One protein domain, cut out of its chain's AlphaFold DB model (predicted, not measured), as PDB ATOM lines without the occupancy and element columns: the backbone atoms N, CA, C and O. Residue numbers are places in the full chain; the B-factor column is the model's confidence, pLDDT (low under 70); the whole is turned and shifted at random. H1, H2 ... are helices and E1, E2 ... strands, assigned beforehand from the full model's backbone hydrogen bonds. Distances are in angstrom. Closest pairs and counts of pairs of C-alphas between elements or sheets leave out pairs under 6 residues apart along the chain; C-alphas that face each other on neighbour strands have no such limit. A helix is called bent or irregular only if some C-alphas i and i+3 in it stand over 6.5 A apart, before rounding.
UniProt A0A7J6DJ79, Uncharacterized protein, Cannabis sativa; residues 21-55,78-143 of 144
ATOM      1  N   PRO A  21       0.646   1.595  28.099       93.69
ATOM      2  CA  PRO A  21       1.900   1.018  28.552       93.69
ATOM      3  C   PRO A  21       2.766   0.596  27.365       93.69
ATOM      4  O   PRO A  21       2.268   0.355  26.260       93.69
ATOM      5  N   CYS A  22       4.066   0.450  27.596       92.88
ATOM      6  CA  CYS A  22       4.950  -0.172  26.612       92.88
ATOM      7  C   CYS A  22       5.005  -1.706  26.789       92.88
ATOM      8  O   CYS A  22       4.710  -2.221  27.869       92.88
ATOM      9  N   PRO A  23       5.393  -2.480  25.753       94.81
ATOM     10  CA  PRO A  23       5.443  -3.941  25.852       94.81
ATOM     11  C   PRO A  23       6.351  -4.471  26.972       94.81
ATOM     12  O   PRO A  23       6.038  -5.496  27.575       94.81
ATOM     13  N   SER A  24       7.469  -3.790  27.248       94.12
ATOM     14  CA  SER A  24       8.386  -4.156  28.335       94.12
ATOM     15  C   SER A  24       7.766  -3.915  29.704       94.12
ATOM     16  O   SER A  24       7.813  -4.800  30.545       94.12
ATOM     17  N   GLU A  25       7.106  -2.776  29.897       95.62
ATOM     18  CA  GLU A  25       6.414  -2.454  31.146       95.62
ATOM     19  C   GLU A  25       5.286  -3.445  31.449       95.62
ATOM     20  O   GLU A  25       5.178  -3.927  32.572       95.62
ATOM     21  N   LEU A  26       4.479  -3.813  30.445       94.06
ATOM     22  CA  LEU A  26       3.446  -4.838  30.624       94.06
ATOM     23  C   LEU A  26       4.042  -6.183  31.041       94.06
ATOM     24  O   LEU A  26       3.486  -6.862  31.899       94.06
ATOM     25  N   ARG A  27       5.164  -6.580  30.433       94.25
ATOM     26  CA  ARG A  27       5.858  -7.815  30.807       94.25
ATOM     27  C   ARG A  27       6.361  -7.745  32.247       94.25
ATOM     28  O   ARG A  27       6.117  -8.679  33.002       94.25
ATOM     29  N   GLU A  28       7.044  -6.663  32.602       95.44
ATOM     30  CA  GLU A  28       7.606  -6.463  33.937       95.44
ATOM     31  C   GLU A  28       6.518  -6.494  35.011       95.44
ATOM     32  O   GLU A  28       6.690  -7.165  36.024       95.44
ATOM     33  N   GLU A  29       5.375  -5.843  34.781       95.50
ATOM     34  CA  GLU A  29       4.298  -5.818  35.774       95.50
ATOM     35  C   GLU A  29       3.632  -7.194  35.942       95.50
ATOM     36  O   GLU A  29       3.337  -7.592  37.067       95.50
ATOM     37  N   VAL A  30       3.463  -7.967  34.860       94.44
ATOM     38  CA  VAL A  30       2.937  -9.345  34.942       94.44
ATOM     39  C   VAL A  30       3.910 -10.268  35.680       94.44
ATOM     40  O   VAL A  30       3.498 -11.042  36.541       94.44
ATOM     41  N   GLU A  31       5.205 -10.191  35.366       92.94
ATOM     42  CA  GLU A  31       6.236 -11.009  36.021       92.94
ATOM     43  C   GLU A  31       6.400 -10.643  37.506       92.94
ATOM     44  O   GLU A  31       6.616 -11.524  38.339       92.94
ATOM     45  N   LYS A  32       6.256  -9.357  37.846       95.12
ATOM     46  CA  LYS A  32       6.279  -8.848  39.222       95.12
ATOM     47  C   LYS A  32       5.064  -9.290  40.037       95.12
ATOM     48  O   LYS A  32       5.212  -9.530  41.234       95.12
ATOM     49  N   GLU A  33       3.884  -9.376  39.426       95.19
ATOM     50  CA  GLU A  33       2.666  -9.858  40.089       95.19
ATOM     51  C   GLU A  33       2.752 -11.365  40.397       95.19
ATOM     52  O   GLU A  33       2.477 -11.777  41.523       95.19
ATOM     53  N   GLY A  34       3.230 -12.171  39.442       92.62
ATOM     54  CA  GLY A  34       3.683 -13.546  39.679       92.62
ATOM     55  C   GLY A  34       2.626 -14.658  39.603       92.62
ATOM     56  O   GLY A  34       3.004 -15.833  39.629       92.62
ATOM     57  N   SER A  35       1.334 -14.356  39.449       93.75
ATOM     58  CA  SER A  35       0.289 -15.376  39.222       93.75
ATOM     59  C   SER A  35       0.412 -16.023  37.840       93.75
ATOM     60  O   SER A  35       0.059 -17.191  37.637       93.75
ATOM     61  N   PHE A  36       0.976 -15.280  36.890       94.56
ATOM     62  CA  PHE A  36       1.102 -15.680  35.500       94.56
ATOM     63  C   PHE A  36       2.546 -15.621  35.004       94.56
ATOM     64  O   PHE A  36       3.339 -14.781  35.419       94.56
ATOM     65  N   LYS A  37       2.876 -16.483  34.038       93.25
ATOM     66  CA  LYS A  37       4.070 -16.326  33.200       93.25
ATOM     67  C   LYS A  37       3.673 -15.743  31.854       93.25
ATOM     68  O   LYS A  37       2.707 -16.186  31.232       93.25
ATOM     69  N   VAL A  38       4.461 -14.788  31.373       94.94
ATOM     70  CA  VAL A  38       4.291 -14.224  30.033       94.94
ATOM     71  C   VAL A  38       4.752 -15.249  28.998       94.94
ATOM     72  O   VAL A  38       5.942 -15.535  28.880       94.94
ATOM     73  N   ASN A  39       3.809 -15.787  28.227       93.94
ATOM     74  CA  ASN A  39       4.101 -16.719  27.141       93.94
ATOM     75  C   ASN A  39       4.469 -15.975  25.849       93.94
ATOM     76  O   ASN A  39       5.446 -16.311  25.184       93.94
ATOM     77  N   LYS A  40       3.704 -14.937  25.495       94.50
ATOM     78  CA  LYS A  40       3.947 -14.122  24.295       94.50
ATOM     79  C   LYS A  40       3.479 -12.689  24.520       94.50
ATOM     80  O   LYS A  40       2.432 -12.472  25.117       94.50
ATOM     81  N   VAL A  41       4.227 -11.728  23.988       95.31
ATOM     82  CA  VAL A  41       3.782 -10.337  23.832       95.31
ATOM     83  C   VAL A  41       3.809 -10.017  22.347       95.31
ATOM     84  O   VAL A  41       4.795 -10.310  21.672       95.31
ATOM     85  N   GLU A  42       2.728  -9.451  21.832       95.31
ATOM     86  CA  GLU A  42       2.582  -9.093  20.426       95.31
ATOM     87  C   GLU A  42       2.077  -7.659  20.301       95.31
ATOM     88  O   GLU A  42       1.230  -7.228  21.080       95.31
ATOM     89  N   VAL A  43       2.601  -6.927  19.318       95.12
ATOM     90  CA  VAL A  43       2.150  -5.573  18.991       95.12
ATOM     91  C   VAL A  43       1.543  -5.600  17.600       95.12
ATOM     92  O   VAL A  43       2.248  -5.858  16.624       95.12
ATOM     93  N   SER A  44       0.245  -5.329  17.506       92.94
ATOM     94  CA  SER A  44      -0.455  -5.206  16.231       92.94
ATOM     95  C   SER A  44      -0.663  -3.739  15.873       92.94
ATOM     96  O   SER A  44      -0.920  -2.894  16.732       92.94
ATOM     97  N   GLN A  45      -0.512  -3.436  14.584       92.06
ATOM     98  CA  GLN A  45      -0.712  -2.101  14.035       92.06
ATOM     99  C   GLN A  45      -2.026  -2.081  13.266       92.06
ATOM    100  O   GLN A  45      -2.229  -2.891  12.363       92.06
ATOM    101  N   ILE A  46      -2.907  -1.151  13.614       86.06
ATOM    102  CA  ILE A  46      -4.202  -0.985  12.958       86.06
ATOM    103  C   ILE A  46      -4.215   0.392  12.296       86.06
ATOM    104  O   ILE A  46      -4.218   1.398  13.012       86.06
ATOM    105  N   PRO A  47      -4.201   0.474  10.953       84.50
ATOM    106  CA  PRO A  47      -4.295   1.749  10.257       84.50
ATOM    107  C   PRO A  47      -5.558   2.495  10.679       84.50
ATOM    108  O   PRO A  47      -6.632   1.905  10.781       84.50
ATOM    109  N   TRP A  48      -5.462   3.806  10.880       80.62
ATOM    110  CA  TRP A  48      -6.632   4.623  11.225       80.62
ATOM    111  C   TRP A  48      -7.729   4.570  10.150       80.62
ATOM    112  O   TRP A  48      -8.917   4.569  10.475       80.62
ATOM    113  N   SER A  49      -7.342   4.417   8.881       70.38
ATOM    114  CA  SER A  49      -8.252   4.217   7.746       70.38
ATOM    115  C   SER A  49      -8.997   2.878   7.762       70.38
ATOM    116  O   SER A  49     -10.006   2.743   7.083       70.38
ATOM    117  N   ALA A  50      -8.566   1.883   8.546       65.50
ATOM    118  CA  ALA A  50      -9.308   0.626   8.668       65.50
ATOM    119  C   ALA A  50     -10.666   0.817   9.374       65.50
ATOM    120  O   ALA A  50     -11.538  -0.041   9.279       65.50
ATOM    121  N   THR A  51     -10.870   1.954  10.051       59.75
ATOM    122  CA  THR A  51     -12.134   2.295  10.721       59.75
ATOM    123  C   THR A  51     -13.226   2.799   9.769       59.75
ATOM    124  O   THR A  51     -14.340   3.054  10.216       59.75
ATOM    125  N   THR A  52     -12.933   2.960   8.472       55.22
ATOM    126  CA  THR A  52     -13.799   3.681   7.516       55.22
ATOM    127  C   THR A  52     -14.371   2.777   6.427       55.22
ATOM    128  O   THR A  52     -14.623   3.234   5.312       55.22
ATOM    129  N   ASN A  53     -14.503   1.476   6.700       52.00
ATOM    130  CA  ASN A  53     -14.768   0.483   5.666       52.00
ATOM    131  C   ASN A  53     -16.157   0.685   5.034       52.00
ATOM    132  O   ASN A  53     -17.182   0.431   5.658       52.00
ATOM    133  N   ASN A  54     -16.163   1.144   3.780       52.75
ATOM    134  CA  ASN A  54     -17.354   1.401   2.972       52.75
ATOM    135  C   ASN A  54     -17.438   0.400   1.807       52.75
ATOM    136  O   ASN A  54     -17.672   0.772   0.660       52.75
ATOM    137  N   ASN A  55     -17.176  -0.876   2.099       48.56
ATOM    138  CA  ASN A  55     -17.358  -1.966   1.150       48.56
ATOM    139  C   ASN A  55     -18.478  -2.868   1.660       48.56
ATOM    140  O   ASN A  55     -18.394  -3.451   2.737       48.56
ATOM    141  N   ASN A  78     -13.725  10.594   3.925       54.28
ATOM    142  CA  ASN A  78     -14.336  10.041   5.141       54.28
ATOM    143  C   ASN A  78     -13.335   9.445   6.149       54.28
ATOM    144  O   ASN A  78     -13.721   9.126   7.274       54.28
ATOM    145  N   ASN A  79     -12.041   9.367   5.814       55.38
ATOM    146  CA  ASN A  79     -11.057   8.651   6.631       55.38
ATOM    147  C   ASN A  79     -10.863   9.237   8.040       55.38
ATOM    148  O   ASN A  79     -10.727   8.497   9.012       55.38
ATOM    149  N   GLY A  80     -10.868  10.569   8.175       56.34
ATOM    150  CA  GLY A  80     -10.664  11.213   9.477       56.34
ATOM    151  C   GLY A  80     -11.905  11.307  10.355       56.34
ATOM    152  O   GLY A  80     -11.797  11.500  11.567       56.34
ATOM    153  N   TYR A  81     -13.074  11.145   9.746       66.31
ATOM    154  CA  TYR A  81     -14.355  11.363  10.393       66.31
ATOM    155  C   TYR A  81     -14.739  10.208  11.325       66.31
ATOM    156  O   TYR A  81     -15.174  10.442  12.452       66.31
ATOM    157  N   CYS A  82     -14.483   8.962  10.915       73.94
ATOM    158  CA  CYS A  82     -14.756   7.779  11.737       73.94
ATOM    159  C   CYS A  82     -13.888   7.739  13.005       73.94
ATOM    160  O   CYS A  82     -14.404   7.526  14.103       73.94
ATOM    161  N   VAL A  83     -12.585   8.025  12.891       82.56
ATOM    162  CA  VAL A  83     -11.681   8.095  14.055       82.56
ATOM    163  C   VAL A  83     -12.098   9.210  15.011       82.56
ATOM    164  O   VAL A  83     -12.096   9.010  16.226       82.56
ATOM    165  N   ALA A  84     -12.501  10.368  14.480       86.44
ATOM    166  CA  ALA A  84     -12.999  11.467  15.295       86.44
ATOM    167  C   ALA A  84     -14.256  11.074  16.084       86.44
ATOM    168  O   ALA A  84     -14.322  11.350  17.280       86.44
ATOM    169  N   LYS A  85     -15.214  10.385  15.446       85.25
ATOM    170  CA  LYS A  85     -16.428   9.868  16.099       85.25
ATOM    171  C   LYS A  85     -16.115   8.825  17.175       85.25
ATOM    172  O   LYS A  85     -16.654   8.917  18.274       85.25
ATOM    173  N   CYS A  86     -15.217   7.878  16.896       86.06
ATOM    174  CA  CYS A  86     -14.788   6.870  17.872       86.06
ATOM    175  C   CYS A  86     -14.177   7.524  19.121       86.06
ATOM    176  O   CYS A  86     -14.594   7.264  20.248       86.06
ATOM    177  N   MET A  87     -13.253   8.462  18.918       89.31
ATOM    178  CA  MET A  87     -12.629   9.205  20.015       89.31
ATOM    179  C   MET A  87     -13.624  10.110  20.744       89.31
ATOM    180  O   MET A  87     -13.522  10.269  21.958       89.31
ATOM    181  N   ARG A  88     -14.611  10.670  20.030       93.00
ATOM    182  CA  ARG A  88     -15.713  11.433  20.625       93.00
ATOM    183  C   ARG A  88     -16.520  10.584  21.594       93.00
ATOM    184  O   ARG A  88     -16.659  10.984  22.741       93.00
ATOM    185  N   ALA A  89     -16.937   9.390  21.185       92.94
ATOM    186  CA  ALA A  89     -17.681   8.479  22.052       92.94
ATOM    187  C   ALA A  89     -16.937   8.144  23.362       92.94
ATOM    188  O   ALA A  89     -17.569   8.001  24.405       92.94
ATOM    189  N   VAL A  90     -15.601   8.056  23.322       91.25
ATOM    190  CA  VAL A  90     -14.768   7.769  24.504       91.25
ATOM    191  C   VAL A  90     -14.549   9.011  25.377       91.25
ATOM    192  O   VAL A  90     -14.668   8.940  26.598       91.25
ATOM    193  N   ALA A  91     -14.198  10.148  24.772       94.12
ATOM    194  CA  ALA A  91     -13.714  11.318  25.505       94.12
ATOM    195  C   ALA A  91     -14.805  12.347  25.843       94.12
ATOM    196  O   ALA A  91     -14.631  13.120  26.784       94.12
ATOM    197  N   GLU A  92     -15.919  12.386  25.108       95.50
ATOM    198  CA  GLU A  92     -16.978  13.387  25.290       95.50
ATOM    199  C   GLU A  92     -17.538  13.435  26.718       95.50
ATOM    200  O   GLU A  92     -17.597  14.540  27.253       95.50
ATOM    201  N   PRO A  93     -17.841  12.315  27.406       96.00
ATOM    202  CA  PRO A  93     -18.320  12.374  28.790       96.00
ATOM    203  C   PRO A  93     -17.335  13.073  29.742       96.00
ATOM    204  O   PRO A  93     -17.741  13.842  30.613       96.00
ATOM    205  N   LEU A  94     -16.029  12.850  29.552       96.00
ATOM    206  CA  LEU A  94     -14.976  13.481  30.354       96.00
ATOM    207  C   LEU A  94     -14.864  14.978  30.046       96.00
ATOM    208  O   LEU A  94     -14.732  15.797  30.956       96.00
ATOM    209  N   LEU A  95     -14.946  15.336  28.764       95.50
ATOM    210  CA  LEU A  95     -14.874  16.724  28.316       95.50
ATOM    211  C   LEU A  95     -16.105  17.524  28.756       95.50
ATOM    212  O   LEU A  95     -15.953  18.648  29.227       95.50
ATOM    213  N   VAL A  96     -17.304  16.947  28.664       96.44
ATOM    214  CA  VAL A  96     -18.551  17.561  29.141       96.44
ATOM    215  C   VAL A  96     -18.480  17.801  30.643       96.44
ATOM    216  O   VAL A  96     -18.767  18.908  31.095       96.44
ATOM    217  N   SER A  97     -18.042  16.801  31.411       95.44
ATOM    218  CA  SER A  97     -17.933  16.898  32.870       95.44
ATOM    219  C   SER A  97     -17.025  18.054  33.319       95.44
ATOM    220  O   SER A  97     -17.354  18.781  34.256       95.44
ATOM    221  N   HIS A  98     -15.903  18.280  32.625       95.38
ATOM    222  CA  HIS A  98     -14.911  19.287  33.027       95.38
ATOM    223  C   HIS A  98     -15.119  20.672  32.389       95.38
ATOM    224  O   HIS A  98     -14.939  21.718  33.031       95.38
ATOM    225  N   PHE A  99     -15.504  20.706  31.112       94.25
ATOM    226  CA  PHE A  99     -15.588  21.934  30.320       94.25
ATOM    227  C   PHE A  99     -17.021  22.392  30.012       94.25
ATOM    228  O   PHE A  99     -17.209  23.568  29.694       94.25
ATOM    229  N   GLY A 100     -18.018  21.517  30.161       94.19
ATOM    230  CA  GLY A 100     -19.413  21.765  29.801       94.19
ATOM    231  C   GLY A 100     -19.728  21.475  28.328       94.19
ATOM    232  O   GLY A 100     -18.844  21.411  27.478       94.19
ATOM    233  N   GLU A 101     -21.018  21.325  28.021       95.50
ATOM    234  CA  GLU A 101     -21.515  20.931  26.690       95.50
ATOM    235  C   GLU A 101     -21.287  21.998  25.610       95.50
ATOM    236  O   GLU A 101     -21.064  21.676  24.445       95.50
ATOM    237  N   ALA A 102     -21.276  23.278  25.997       93.94
ATOM    238  CA  ALA A 102     -21.273  24.416  25.073       93.94
ATOM    239  C   ALA A 102     -20.083  24.443  24.095       93.94
ATOM    240  O   ALA A 102     -20.167  25.077  23.044       93.94
ATOM    241  N   ILE A 103     -18.970  23.782  24.430       91.69
ATOM    242  CA  ILE A 103     -17.754  23.784  23.606       91.69
ATOM    243  C   ILE A 103     -17.543  22.494  22.806       91.69
ATOM    244  O   ILE A 103     -16.650  22.449  21.957       91.69
ATOM    245  N   ILE A 104     -18.318  21.444  23.077       93.81
ATOM    246  CA  ILE A 104     -18.010  20.075  22.643       93.81
ATOM    247  C   ILE A 104     -18.013  19.955  21.124       93.81
ATOM    248  O   ILE A 104     -17.031  19.492  20.540       93.81
ATOM    249  N   ASP A 105     -19.051  20.462  20.462       92.19
ATOM    250  CA  ASP A 105     -19.142  20.394  19.003       92.19
ATOM    251  C   ASP A 105     -18.022  21.180  18.314       92.19
ATOM    252  O   ASP A 105     -17.479  20.753  17.293       92.19
ATOM    253  N   GLN A 106     -17.617  22.319  18.884       90.56
ATOM    254  CA  GLN A 106     -16.499  23.096  18.354       90.56
ATOM    255  C   GLN A 106     -15.156  22.377  18.545       90.56
ATOM    256  O   GLN A 106     -14.317  22.392  17.633       90.56
ATOM    257  N   VAL A 107     -14.947  21.748  19.706       92.31
ATOM    258  CA  VAL A 107     -13.747  20.954  20.003       92.31
ATOM    259  C   VAL A 107     -13.642  19.783  19.035       92.31
ATOM    260  O   VAL A 107     -12.613  19.654  18.369       92.31
ATOM    261  N   PHE A 108     -14.702  18.988  18.877       91.44
ATOM    262  CA  PHE A 108     -14.670  17.823  17.994       91.44
ATOM    263  C   PHE A 108     -14.597  18.194  16.515       91.44
ATOM    264  O   PHE A 108     -13.857  17.549  15.780       91.44
ATOM    265  N   ARG A 109     -15.222  19.294  16.075       89.12
ATOM    266  CA  ARG A 109     -15.019  19.817  14.713       89.12
ATOM    267  C   ARG A 109     -13.553  20.164  14.448       89.12
ATOM    268  O   ARG A 109     -13.000  19.793  13.414       89.12
ATOM    269  N   THR A 110     -12.909  20.851  15.391       89.69
ATOM    270  CA  THR A 110     -11.484  21.202  15.286       89.69
ATOM    271  C   THR A 110     -10.605  19.948  15.316       89.69
ATOM    272  O   THR A 110      -9.646  19.846  14.553       89.69
ATOM    273  N   TYR A 111     -10.937  18.984  16.176       90.06
ATOM    274  CA  TYR A 111     -10.237  17.708  16.282       90.06
ATOM    275  C   TYR A 111     -10.300  16.909  14.973       90.06
ATOM    276  O   TYR A 111      -9.259  16.486  14.475       90.06
ATOM    277  N   THR A 112     -11.478  16.800  14.350       87.50
ATOM    278  CA  THR A 112     -11.656  16.160  13.036       87.50
ATOM    279  C   THR A 112     -10.768  16.797  11.969       87.50
ATOM    280  O   THR A 112     -10.094  16.087  11.227       87.50
ATOM    281  N   GLN A 113     -10.699  18.132  11.906       85.12
ATOM    282  CA  GLN A 113      -9.841  18.829  10.938       85.12
ATOM    283  C   GLN A 113      -8.353  18.509  11.145       85.12
ATOM    284  O   GLN A 113      -7.626  18.279  10.178       85.12
ATOM    285  N   ILE A 114      -7.901  18.459  12.404       88.81
ATOM    286  CA  ILE A 114      -6.524  18.076  12.752       88.81
ATOM    287  C   ILE A 114      -6.247  16.631  12.325       88.81
ATOM    288  O   ILE A 114      -5.197  16.354  11.747       88.81
ATOM    289  N   LEU A 115      -7.189  15.724  12.585       85.81
ATOM    290  CA  LEU A 115      -7.089  14.315  12.224       85.81
ATOM    291  C   LEU A 115      -6.989  14.116  10.707       85.81
ATOM    292  O   LEU A 115      -6.052  13.465  10.250       85.81
ATOM    293  N   VAL A 116      -7.886  14.721   9.923       82.44
ATOM    294  CA  VAL A 116      -7.855  14.660   8.449       82.44
ATOM    295  C   VAL A 116      -6.524  15.185   7.911       82.44
ATOM    296  O   VAL A 116      -5.893  14.554   7.063       82.44
ATOM    297  N   HIS A 117      -6.054  16.316   8.441       84.62
ATOM    298  CA  HIS A 117      -4.779  16.895   8.036       84.62
ATOM    299  C   HIS A 117      -3.592  15.967   8.331       84.62
ATOM    300  O   HIS A 117      -2.734  15.789   7.467       84.62
ATOM    301  N   ARG A 118      -3.544  15.349   9.520       85.56
ATOM    302  CA  ARG A 118      -2.479  14.398   9.879       85.56
ATOM    303  C   ARG A 118      -2.521  13.147   9.012       85.56
ATOM    304  O   ARG A 118      -1.498  12.777   8.452       85.56
ATOM    305  N   MET A 119      -3.699  12.559   8.823       82.31
ATOM    306  CA  MET A 119      -3.870  11.361   7.993       82.31
ATOM    307  C   MET A 119      -3.494  11.583   6.524       82.31
ATOM    308  O   MET A 119      -3.082  10.644   5.857       82.31
ATOM    309  N   SER A 120      -3.589  12.816   6.012       81.44
ATOM    310  CA  SER A 120      -3.126  13.136   4.652       81.44
ATOM    311  C   SER A 120      -1.600  13.199   4.498       81.44
ATOM    312  O   SER A 120      -1.100  13.193   3.376       81.44
ATOM    313  N   LYS A 121      -0.860  13.303   5.606       85.19
ATOM    314  CA  LYS A 121       0.594  13.532   5.619       85.19
ATOM    315  C   LYS A 121       1.382  12.365   6.196       85.19
ATOM    316  O   LYS A 121       2.536  12.169   5.827       85.19
ATOM    317  N   GLU A 122       0.787  11.641   7.132       84.69
ATOM    318  CA  GLU A 122       1.456  10.652   7.967       84.69
ATOM    319  C   GLU A 122       0.749   9.302   7.875       84.69
ATOM    320  O   GLU A 122      -0.463   9.216   7.680       84.69
ATOM    321  N   ASN A 123       1.517   8.233   8.079       82.94
ATOM    322  CA  ASN A 123       0.988   6.878   8.130       82.94
ATOM    323  C   ASN A 123       0.495   6.539   9.549       82.94
ATOM    324  O   ASN A 123       1.212   5.941  10.355       82.94
ATOM    325  N   THR A 124      -0.716   6.982   9.881       85.38
ATOM    326  CA  THR A 124      -1.261   6.930  11.245       85.38
ATOM    327  C   THR A 124      -1.848   5.563  11.610       85.38
ATOM    328  O   THR A 124      -2.710   5.041  10.897       85.38
ATOM    329  N   HIS A 125      -1.434   5.021  12.759       87.31
ATOM    330  CA  HIS A 125      -1.841   3.706  13.259       87.31
ATOM    331  C   HIS A 125      -2.221   3.744  14.738       87.31
ATOM    332  O   HIS A 125      -1.659   4.510  15.522       87.31
ATOM    333  N   PHE A 126      -3.147   2.872  15.129       87.38
ATOM    334  CA  PHE A 126      -3.256   2.395  16.500       87.38
ATOM    335  C   PHE A 126      -2.270   1.256  16.719       87.38
ATOM    336  O   PHE A 126      -2.054   0.438  15.825       87.38
ATOM    337  N   PHE A 127      -1.704   1.200  17.918       91.19
ATOM    338  CA  PHE A 127      -0.859   0.101  18.357       91.19
ATOM    339  C   PHE A 127      -1.572  -0.601  19.502       91.19
ATOM    340  O   PHE A 127      -1.830   0.017  20.532       91.19
ATOM    341  N   ASN A 128      -1.880  -1.878  19.314       92.38
ATOM    342  CA  ASN A 128      -2.473  -2.708  20.350       92.38
ATOM    343  C   ASN A 128      -1.431  -3.703  20.839       92.38
ATOM    344  O   ASN A 128      -0.776  -4.363  20.031       92.38
ATOM    345  N   ILE A 129      -1.294  -3.816  22.157       94.75
ATOM    346  CA  ILE A 129      -0.427  -4.811  22.780       94.75
ATOM    347  C   ILE A 129      -1.303  -5.953  23.278       94.75
ATOM    348  O   ILE A 129      -2.183  -5.751  24.113       94.75
ATOM    349  N   SER A 130      -1.041  -7.152  22.776       94.88
ATOM    350  CA  SER A 130      -1.678  -8.386  23.218       94.88
ATOM    351  C   SER A 130      -0.676  -9.195  24.031       94.88
ATOM    352  O   SER A 130       0.414  -9.507  23.548       94.88
ATOM    353  N   VAL A 131      -1.047  -9.554  25.259       94.44
ATOM    354  CA  VAL A 131      -0.230 -10.395  26.138       94.44
ATOM    355  C   VAL A 131      -0.929 -11.735  26.312       94.44
ATOM    356  O   VAL A 131      -2.060 -11.806  26.785       94.44
ATOM    357  N   LEU A 132      -0.247 -12.805  25.919       95.25
ATOM    358  CA  LEU A 132      -0.657 -14.169  26.203       95.25
ATOM    359  C   LEU A 132       0.061 -14.632  27.465       95.25
ATOM    360  O   LEU A 132       1.294 -14.678  27.505       95.25
ATOM    361  N   VAL A 133      -0.725 -15.007  28.465       95.38
ATOM    362  CA  VAL A 133      -0.250 -15.478  29.762       95.38
ATOM    363  C   VAL A 133      -0.630 -16.937  29.996       95.38
ATOM    364  O   VAL A 133      -1.611 -17.426  29.437       95.38
ATOM    365  N   ILE A 134       0.161 -17.632  30.810       94.19
ATOM    366  CA  ILE A 134      -0.122 -18.989  31.295       94.19
ATOM    367  C   ILE A 134      -0.031 -19.017  32.818       94.19
ATOM    368  O   ILE A 134       0.798 -18.310  33.396       94.19
ATOM    369  N   ASP A 135      -0.850 -19.845  33.464       91.69
ATOM    370  CA  ASP A 135      -0.848 -19.980  34.923       91.69
ATOM    371  C   ASP A 135       0.523 -20.443  35.427       91.69
ATOM    372  O   ASP A 135       0.984 -21.547  35.115       91.69
ATOM    373  N   ALA A 136       1.174 -19.621  36.253       81.19
ATOM    374  CA  ALA A 136       2.458 -19.979  36.854       81.19
ATOM    375  C   ALA A 136       2.302 -21.108  37.890       81.19
ATOM    376  O   ALA A 136       3.206 -21.933  38.065       81.19
ATOM    377  N   VAL A 137       1.133 -21.160  38.539       69.06
ATOM    378  CA  VAL A 137       0.794 -22.103  39.615       69.06
ATOM    379  C   VAL A 137       0.581 -23.520  39.079       69.06
ATOM    380  O   VAL A 137       1.136 -24.471  39.623       69.06
ATOM    381  N   ALA A 138      -0.149 -23.683  37.972       61.31
ATOM    382  CA  ALA A 138      -0.345 -24.992  37.342       61.31
ATOM    383  C   ALA A 138       0.947 -25.524  36.696       61.31
ATOM    384  O   ALA A 138       1.211 -26.725  36.726       61.31
ATOM    385  N   TYR A 139       1.791 -24.627  36.172       56.09
ATOM    386  CA  TYR A 139       3.055 -24.998  35.537       56.09
ATOM    387  C   TYR A 139       4.057 -25.625  36.518       56.09
ATOM    388  O   TYR A 139       4.791 -26.531  36.137       56.09
ATOM    389  N   SER A 140       4.087 -25.182  37.783       57.50
ATOM    390  CA  SER A 140       4.946 -25.811  38.803       57.50
ATOM    391  C   SER A 140       4.428 -27.186  39.232       57.50
ATOM    392  O   SER A 140       5.229 -28.074  39.500       57.50
ATOM    393  N   SER A 141       3.110 -27.396  39.234       56.88
ATOM    394  CA  SER A 141       2.476 -28.661  39.634       56.88
ATOM    395  C   SER A 141       2.560 -29.773  38.579       56.88
ATOM    396  O   SER A 141       2.313 -30.925  38.905       56.88
ATOM    397  N   CYS A 142       2.892 -29.452  37.324       54.72
ATOM    398  CA  CYS A 142       3.119 -30.446  36.263       54.72
ATOM    399  C   CYS A 142       4.584 -30.904  36.138       54.72
ATOM    400  O   CYS A 142       4.866 -31.775  35.318       54.72
ATOM    401  N   ILE A 143       5.517 -30.310  36.892       54.06
ATOM    402  CA  ILE A 143       6.962 -30.612  36.816       54.06
ATOM    403  C   ILE A 143       7.440 -31.438  38.034       54.06
ATOM    404  O   ILE A 143       8.611 -31.813  38.101       54.06
TER     405      ILE A 143
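This is residues 21 to 55 and 78 to 143 of the 144 residues of an uncharacterized protein of Cannabis sativa (UniProt A0A7J6DJ79). A long, narrow two-stranded ribbon of E1 and E2 joins two ends: at one end is a hairpin of two long helices, H3 and H4, with the short H2 beside the ribbon's end, and at the other end the short H5 follows E2. H1 covers part of the ribbon, and the chain folds back after it into E1. The printed part has 101 residues with five named helices and two named strands, in the order H1, E1, H2, H3, H4, E2, H5; the sheet's order is E1, E2, antiparallel, and the class is mixed, helices and strands. The whole is extended, with a radius of gyration of the C-alphas of 19.8 A and spans of 61 by 35 by 24 A.

H1 is residues 23 to 33, 15.7 A from C-alpha 23 at (5.443, -3.941, 25.852) to its last C-alpha. E1, residues 36 to 47, measures 31.1 A and bends by 62 degrees at residue 39. H2 is residues 48 to 52, 8.1 A long. After the cut, H3 is residues 79 to 99, 27.5 A, with a kink of 59 degrees near residue 91; it is irregular, C-alphas 90 and 93 being 7.2 A apart. H4, residues 101 to 119, measures 27.4 A and is irregular, with C-alphas 102 and 105 7.6 A apart. E2 is residues 125 to 135, 32.1 A. H5 is residues 136 to 141, 9.1 A, ending at C-alpha 141 at (2.476, -28.661, 39.634).

E1 and E2 are antiparallel, at 163 degrees between directions; N 42 and O 130 are within hydrogen-bond range at 2.9 A, as are N 128 and O 44 at 2.9 A. The closest C-alphas of H1 and E1 are those of Glu 31 and Lys 37, 6.4 A apart. Those of E1 and H5 are Phe 36 and Ala 136, 4.7 A. At the other end, the closest C-alphas of H2 and E2 are those of Trp 48 and His 125, 5.3 A. H2 touches H3, with residues 79 to 83 of H3 alone; the closest C-alphas are those of Ser 49 and Asn 79, 5.4 A. H3 and H4 are a helical hairpin: they touch, the closest C-alphas being those of Gly 80 and Val 116, 4.6 A, and run opposite ways at a shallow tilt of 32 degrees, only just short of steep. H1 is apart from H3 and from H4. Each O i to N i+4 pair is within hydrogen-bond range in H1; H3 has 14 of 17, H4 13 of 15, H5 1 of 2 and H2 0 of 1, with 2 of 2 O i to N i+3 pairs in H2.

The two C-alphas farthest apart are those of Ala 102 and Ile 143, 63.0 A. Residues 56 to 77 are not printed, and C-alphas 55 and 78 are 13.0 A apart across the cut. Of the links that are printed whole, each is tight. The mean pLDDT of the printed part is 85.1; residues 50 to 55, 78 to 81 and 137 to 143 are under 70.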